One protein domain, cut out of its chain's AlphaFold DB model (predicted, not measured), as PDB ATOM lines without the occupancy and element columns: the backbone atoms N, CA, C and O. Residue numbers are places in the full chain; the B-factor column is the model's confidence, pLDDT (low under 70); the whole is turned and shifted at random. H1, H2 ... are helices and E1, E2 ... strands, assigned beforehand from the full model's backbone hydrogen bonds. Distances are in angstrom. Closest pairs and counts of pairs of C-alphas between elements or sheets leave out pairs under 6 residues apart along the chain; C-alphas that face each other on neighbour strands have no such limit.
ATOM      1  N   THR A 116       9.386   0.698  11.941       94.88
ATOM      2  CA  THR A 116      10.576   0.619  11.093       94.88
ATOM      3  C   THR A 116      10.564   1.757  10.091       94.88
ATOM      4  O   THR A 116       9.521   2.126   9.562       94.88
ATOM      5  N   LEU A 117      11.726   2.351   9.849       95.06
ATOM      6  CA  LEU A 117      11.913   3.369   8.830       95.06
ATOM      7  C   LEU A 117      12.601   2.722   7.627       95.06
ATOM      8  O   LEU A 117      13.711   2.219   7.773       95.06
ATOM      9  N   LEU A 118      11.948   2.740   6.470       93.94
ATOM     10  CA  LEU A 118      12.505   2.289   5.200       93.94
ATOM     11  C   LEU A 118      13.042   3.497   4.432       93.94
ATOM     12  O   LEU A 118      12.299   4.440   4.168       93.94
ATOM     13  N   GLY A 119      14.327   3.479   4.101       92.44
ATOM     14  CA  GLY A 119      14.986   4.456   3.245       92.44
ATOM     15  C   GLY A 119      15.304   3.851   1.886       92.44
ATOM     16  O   GLY A 119      16.011   2.849   1.820       92.44
ATOM     17  N   ILE A 120      14.827   4.476   0.814       88.62
ATOM     18  CA  ILE A 120      15.126   4.089  -0.569       88.62
ATOM     19  C   ILE A 120      16.044   5.159  -1.153       88.62
ATOM     20  O   ILE A 120      15.726   6.349  -1.124       88.62
ATOM     21  N   SER A 121      17.224   4.757  -1.619       82.38
ATOM     22  CA  SER A 121      18.204   5.677  -2.201       82.38
ATOM     23  C   SER A 121      17.810   6.044  -3.628       82.38
ATOM     24  O   SER A 121      17.634   5.152  -4.448       82.38
ATOM     25  N   ALA A 122      17.786   7.337  -3.967       75.44
ATOM     26  CA  ALA A 122      17.623   7.759  -5.360       75.44
ATOM     27  C   ALA A 122      18.778   7.297  -6.274       75.44
ATOM     28  O   ALA A 122      18.618   7.237  -7.486       75.44
ATOM     29  N   LYS A 123      19.949   6.979  -5.699       73.44
ATOM     30  CA  LYS A 123      21.179   6.607  -6.426       73.44
ATOM     31  C   LYS A 123      21.435   5.102  -6.509       73.44
ATOM     32  O   LYS A 123      22.255   4.679  -7.308       73.44
ATOM     33  N   ALA A 124      20.796   4.314  -5.647       68.62
ATOM     34  CA  ALA A 124      20.944   2.860  -5.611       68.62
ATOM     35  C   ALA A 124      19.548   2.259  -5.756       68.62
ATOM     36  O   ALA A 124      18.880   1.965  -4.761       68.62
ATOM     37  N   SER A 125      19.085   2.190  -7.005       67.88
ATOM     38  CA  SER A 125      17.796   1.602  -7.353       67.88
ATOM     39  C   SER A 125      17.740   0.150  -6.870       67.88
ATOM     40  O   SER A 125      18.714  -0.592  -6.953       67.88
ATOM     41  N   GLY A 126      16.600  -0.236  -6.300       75.81
ATOM     42  CA  GLY A 126      16.347  -1.606  -5.859       75.81
ATOM     43  C   GLY A 126      16.885  -1.992  -4.478       75.81
ATOM     44  O   GLY A 126      16.571  -3.079  -4.021       75.81
ATOM     45  N   VAL A 127      17.631  -1.144  -3.752       85.31
ATOM     46  CA  VAL A 127      18.068  -1.461  -2.372       85.31
ATOM     47  C   VAL A 127      17.340  -0.595  -1.343       85.31
ATOM     48  O   VAL A 127      17.484   0.631  -1.310       85.31
ATOM     49  N   GLY A 128      16.581  -1.247  -0.461       90.56
ATOM     50  CA  GLY A 128      15.904  -0.626   0.672       90.56
ATOM     51  C   GLY A 128      16.691  -0.789   1.970       90.56
ATOM     52  O   GLY A 128      17.126  -1.887   2.312       90.56
ATOM     53  N   ARG A 129      16.854   0.302   2.724       93.19
ATOM     54  CA  ARG A 129      17.490   0.309   4.050       93.19
ATOM     55  C   ARG A 129      16.450   0.398   5.153       93.19
ATOM     56  O   ARG A 129      15.742   1.397   5.246       93.19
ATOM     57  N   PHE A 130      16.406  -0.583   6.036       94.75
ATOM     58  CA  PHE A 130      15.488  -0.617   7.166       94.75
ATOM     59  C   PHE A 130      16.193  -0.171   8.439       94.75
ATOM     60  O   PHE A 130      17.305  -0.603   8.722       94.75
ATOM     61  N   PHE A 131      15.530   0.660   9.241       94.81
ATOM     62  CA  PHE A 131      16.042   1.128  10.527       94.81
ATOM     63  C   PHE A 131      14.987   1.019  11.618       94.81
ATOM     64  O   PHE A 131      13.858   1.491  11.474       94.81
ATOM     65  N   LYS A 132      15.382   0.487  12.772       93.69
ATOM     66  CA  LYS A 132      14.546   0.433  13.971       93.69
ATOM     67  C   LYS A 132      14.227   1.842  14.463       93.69
ATOM     68  O   LYS A 132      15.124   2.617  14.812       93.69
ATOM     69  N   VAL A 133      12.943   2.172  14.579       92.25
ATOM     70  CA  VAL A 133      12.518   3.452  15.152       92.25
ATOM     71  C   VAL A 133      12.445   3.333  16.668       92.25
ATOM     72  O   VAL A 133      11.546   2.725  17.250       92.25
ATOM     73  N   THR A 134      13.406   3.959  17.334       90.56
ATOM     74  CA  THR A 134      13.456   4.046  18.795       90.56
ATOM     75  C   THR A 134      12.809   5.338  19.297       90.56
ATOM     76  O   THR A 134      12.769   6.346  18.590       90.56
ATOM     77  N   CYS A 135      12.310   5.341  20.539       87.12
ATOM     78  CA  CYS A 135      11.607   6.509  21.084       87.12
ATOM     79  C   CYS A 135      12.528   7.717  21.331       87.12
ATOM     80  O   CYS A 135      12.056   8.851  21.402       87.12
ATOM     81  N   LYS A 136      13.845   7.488  21.483       86.44
ATOM     82  CA  LYS A 136      14.866   8.515  21.784       86.44
ATOM     83  C   LYS A 136      14.554   9.337  23.047       86.44
ATOM     84  O   LYS A 136      15.132  10.417  23.248       86.44
ATOM     85  N   CYS A 137      13.645   8.846  23.890       84.44
ATOM     86  CA  CYS A 137      13.305   9.459  25.161       84.44
ATOM     87  C   CYS A 137      14.413   9.204  26.178       84.44
ATOM     88  O   CYS A 137      15.169   8.238  26.077       84.44
ATOM     89  N   ILE A 305      11.073  -4.075  13.278       94.06
ATOM     90  CA  ILE A 305      12.160  -4.443  12.360       94.06
ATOM     91  C   ILE A 305      12.491  -5.938  12.391       94.06
ATOM     92  O   ILE A 305      12.865  -6.485  11.366       94.06
ATOM     93  N   ALA A 306      12.324  -6.597  13.542       91.88
ATOM     94  CA  ALA A 306      12.603  -8.022  13.689       91.88
ATOM     95  C   ALA A 306      11.720  -8.871  12.764       91.88
ATOM     96  O   ALA A 306      12.217  -9.779  12.118       91.88
ATOM     97  N   TYR A 307      10.436  -8.520  12.629       92.62
ATOM     98  CA  TYR A 307       9.531  -9.226  11.722       92.62
ATOM     99  C   TYR A 307       9.937  -9.023  10.260       92.62
ATOM    100  O   TYR A 307      10.023  -9.979   9.498       92.62
ATOM    101  N   LEU A 308      10.247  -7.779   9.876       93.50
ATOM    102  CA  LEU A 308      10.720  -7.477   8.522       93.50
ATOM    103  C   LEU A 308      12.045  -8.185   8.219       93.50
ATOM    104  O   LEU A 308      12.239  -8.659   7.108       93.50
ATOM    105  N   TYR A 309      12.938  -8.291   9.200       94.62
ATOM    106  CA  TYR A 309      14.189  -9.021   9.047       94.62
ATOM    107  C   TYR A 309      13.957 -10.514   8.797       94.62
ATOM    108  O   TYR A 309      14.586 -11.056   7.899       94.62
ATOM    109  N   GLU A 310      13.033 -11.164   9.514       93.69
ATOM    110  CA  GLU A 310      12.705 -12.574   9.255       93.69
ATOM    111  C   GLU A 310      12.099 -12.780   7.858       93.69
ATOM    112  O   GLU A 310      12.482 -13.717   7.163       93.69
ATOM    113  N   VAL A 311      11.228 -11.873   7.396       92.56
ATOM    114  CA  VAL A 311      10.665 -11.922   6.031       92.56
ATOM    115  C   VAL A 311      11.752 -11.761   4.962       92.56
ATOM    116  O   VAL A 311      11.739 -12.454   3.951       92.56
ATOM    117  N   HIS A 312      12.712 -10.863   5.186       91.62
ATOM    118  CA  HIS A 312      13.787 -10.556   4.239       91.62
ATOM    119  C   HIS A 312      15.085 -11.330   4.510       91.62
ATOM    120  O   HIS A 312      16.121 -11.003   3.936       91.62
ATOM    121  N   LYS A 313      15.070 -12.346   5.377       91.38
ATOM    122  CA  LYS A 313      16.284 -12.962   5.935       91.38
ATOM    123  C   LYS A 313      17.243 -13.492   4.873       91.38
ATOM    124  O   LYS A 313      18.449 -13.316   5.002       91.38
ATOM    125  N   CYS A 314      16.706 -14.089   3.808       91.81
ATOM    126  CA  CYS A 314      17.482 -14.659   2.705       91.81
ATOM    127  C   CYS A 314      18.151 -13.602   1.812       91.81
ATOM    128  O   CYS A 314      19.120 -13.907   1.127       91.81
ATOM    129  N   THR A 315      17.640 -12.370   1.809       91.56
ATOM    130  CA  THR A 315      18.124 -11.260   0.970       91.56
ATOM    131  C   THR A 315      18.734 -10.125   1.794       91.56
ATOM    132  O   THR A 315      19.130  -9.096   1.236       91.56
ATOM    133  N   ALA A 316      18.785 -10.282   3.121       93.06
ATOM    134  CA  ALA A 316      19.249  -9.265   4.046       93.06
ATOM    135  C   ALA A 316      20.777  -9.165   4.032       93.06
ATOM    136  O   ALA A 316      21.492 -10.132   4.279       93.06
ATOM    137  N   ASN A 317      21.270  -7.953   3.820       93.25
ATOM    138  CA  ASN A 317      22.681  -7.598   3.812       93.25
ATOM    139  C   ASN A 317      22.949  -6.475   4.822       93.25
ATOM    140  O   ASN A 317      22.022  -5.810   5.291       93.25
ATOM    141  N   ASN A 318      24.224  -6.244   5.156       93.69
ATOM    142  CA  ASN A 318      24.656  -5.140   6.029       93.69
ATOM    143  C   ASN A 318      23.850  -5.048   7.343       93.69
ATOM    144  O   ASN A 318      23.427  -3.970   7.771       93.69
ATOM    145  N   VAL A 319      23.603  -6.203   7.970       95.81
ATOM    146  CA  VAL A 319      22.775  -6.307   9.175       95.81
ATOM    147  C   VAL A 319      23.520  -5.726  10.375       95.81
ATOM    148  O   VAL A 319      24.644  -6.119  10.682       95.81
ATOM    149  N   LEU A 320      22.879  -4.790  11.072       95.25
ATOM    150  CA  LEU A 320      23.397  -4.162  12.280       95.25
ATOM    151  C   LEU A 320      22.628  -4.647  13.499       95.25
ATOM    152  O   LEU A 320      21.401  -4.521  13.562       95.25
ATOM    153  N   TYR A 321      23.362  -5.081  14.514       90.56
ATOM    154  CA  TYR A 321      22.819  -5.528  15.790       90.56
ATOM    155  C   TYR A 321      23.111  -4.511  16.895       90.56
ATOM    156  O   TYR A 321      24.074  -3.743  16.811       90.56
ATOM    157  N   ASP A 322      22.271  -4.472  17.926       82.31
ATOM    158  CA  ASP A 322      22.661  -3.848  19.187       82.31
ATOM    159  C   ASP A 322      23.474  -4.794  20.077       82.31
ATOM    160  O   ASP A 322      23.776  -5.923  19.699       82.31
ATOM    161  N   LEU A 323      23.887  -4.298  21.250       72.12
ATOM    162  CA  LEU A 323      24.717  -5.039  22.207       72.12
ATOM    163  C   LEU A 323      24.023  -6.311  22.716       72.12
ATOM    164  O   LEU A 323      24.681  -7.212  23.218       72.12
ATOM    165  N   GLU A 324      22.701  -6.374  22.577       70.31
ATOM    166  CA  GLU A 324      21.862  -7.491  22.983       70.31
ATOM    167  C   GLU A 324      21.581  -8.465  21.824       70.31
ATOM    168  O   GLU A 324      20.826  -9.419  21.995       70.31
ATOM    169  N   GLY A 325      22.160  -8.227  20.643       82.00
ATOM    170  CA  GLY A 325      21.972  -9.067  19.461       82.00
ATOM    171  C   GLY A 325      20.656  -8.826  18.719       82.00
ATOM    172  O   GLY A 325      20.327  -9.582  17.809       82.00
ATOM    173  N   ASN A 326      19.889  -7.778  19.046       85.69
ATOM    174  CA  ASN A 326      18.673  -7.460  18.302       85.69
ATOM    175  C   ASN A 326      19.004  -6.679  17.031       85.69
ATOM    176  O   ASN A 326      19.782  -5.724  17.058       85.69
ATOM    177  N   VAL A 327      18.322  -6.999  15.930       91.44
ATOM    178  CA  VAL A 327      18.456  -6.245  14.675       91.44
ATOM    179  C   VAL A 327      18.020  -4.789  14.876       91.44
ATOM    180  O   VAL A 327      16.946  -4.483  15.409       91.44
ATOM    181  N   THR A 328      18.869  -3.863  14.437       93.19
ATOM    182  CA  THR A 328      18.656  -2.409  14.500       93.19
ATOM    183  C   THR A 328      18.627  -1.750  13.130       93.19
ATOM    184  O   THR A 328      17.975  -0.711  12.984       93.19
ATOM    185  N   ALA A 329      19.277  -2.354  12.139       95.94
ATOM    186  CA  ALA A 329      19.166  -1.991  10.737       95.94
ATOM    187  C   ALA A 329      19.550  -3.178   9.846       95.94
ATOM    188  O   ALA A 329      20.289  -4.052  10.287       95.94
ATOM    189  N   PHE A 330      19.071  -3.190   8.608       95.69
ATOM    190  CA  PHE A 330      19.556  -4.082   7.552       95.69
ATOM    191  C   PHE A 330      19.224  -3.481   6.184       95.69
ATOM    192  O   PHE A 330      18.403  -2.565   6.078       95.69
ATOM    193  N   GLU A 331      19.855  -3.990   5.138       94.38
ATOM    194  CA  GLU A 331      19.539  -3.673   3.750       94.38
ATOM    195  C   GLU A 331      18.906  -4.895   3.090       94.38
ATOM    196  O   GLU A 331      19.314  -6.016   3.366       94.38
ATOM    197  N   SER A 332      17.915  -4.706   2.226       92.00
ATOM    198  CA  SER A 332      17.377  -5.791   1.402       92.00
ATOM    199  C   SER A 332      17.023  -5.271   0.021       92.00
ATOM    200  O   SER A 332      16.639  -4.107  -0.137       92.00
ATOM    201  N   PHE A 333      17.144  -6.146  -0.971       84.75
ATOM    202  CA  PHE A 333      16.694  -5.847  -2.319       84.75
ATOM    203  C   PHE A 333      15.160  -5.811  -2.378       84.75
ATOM    204  O   PHE A 333      14.489  -6.624  -1.739       84.75
ATOM    205  N   PHE A 334      14.633  -4.858  -3.140       69.75
ATOM    206  CA  PHE A 334      13.242  -4.747  -3.545       69.75
ATOM    207  C   PHE A 334      13.208  -4.683  -5.073       69.75
ATOM    208  O   PHE A 334      13.769  -3.737  -5.635       69.75
TER     209      PHE A 334
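What this domain is: This is residues 116 to 137 and 305 to 334 of the 337 residues of an uncharacterized protein of Granulicella sp. GAS466 (UniProt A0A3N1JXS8). Two strand hairpins, E1 with E2 and E3 with E4, lie side by side and join along E2 and E4 into one twisted sheet of four strands. The short helix H1 packs on one face of this sheet, mainly on E4, and no named element covers the other face. The printed part has 52 residues, with one named helix and four named strands in the order E1, E2, H1, E3, E4 along the chain; across the sheet the order is E1, E2, E4, E3, all antiparallel, and the class is mixed, helices and strands. The whole is compact, with a radius of gyration of the C-alphas of 11.1 A, and its C-alphas span 32 by 25 by 16 A.

How they stand to each other: E1, residues 116 to 121, is an edge strand and forms a hairpin with E2, residues 127 to 133, at 150 degrees between their directions. In this antiparallel pair N 117 and O 131 are 2.8 A apart, within hydrogen-bond range, and so are N 129 and O 119, at 2.8 A. On the other side of E2 is E4, residues 327 to 333, antiparallel at 161 degrees, with N 130 and O 330 at 2.8 A. E3, residues 316 to 321, is the other edge strand; it forms a hairpin with E4 at 170 degrees, with N 317 and O 331 at 2.8 A. E1 and E3 are apart. H1, residues 305 to 311, is on the sheet at a height over the sheet of 8.3 A. It is over E4, on which 5 of its 7 C-alphas fall, while 2 fall on E2. On the local plane its line and that of E4 stand at 32 degrees, only just slantwise to the strands. The closest C-alphas of H1 and E4 are those of Ala 306 and Val 327, 6.2 A apart; those of H1 and E2 are Lys 132 and Ile 305, 5.7 A apart. In H1 every O i to N i+4 pair is within hydrogen-bond range.

Where its parts are: E1 begins at C-alpha 116, (10.576, 0.619, 11.093), and measures 16.1 A from first to last C-alpha. E2 measures 19.0 A. H1 begins after the cut at C-alpha 305, (12.160, -4.443, 12.360), and measures 9.9 A. E3 measures 12.8 A and E4 17.1 A, ending at C-alpha 333, (16.694, -5.847, -2.319).

The domain as a whole: The two C-alphas farthest apart are those of Ser 125 and Cys 137, at 33.7 A. Residues 138 to 304 are not printed, and C-alphas 137 and 305 are 18.9 A apart across this cut. The links E1 to E2, H1 to E3 and E3 to E4 are tight. The mean pLDDT of the printed part is 88.3; residues 124 to 125 and 334 are under 70.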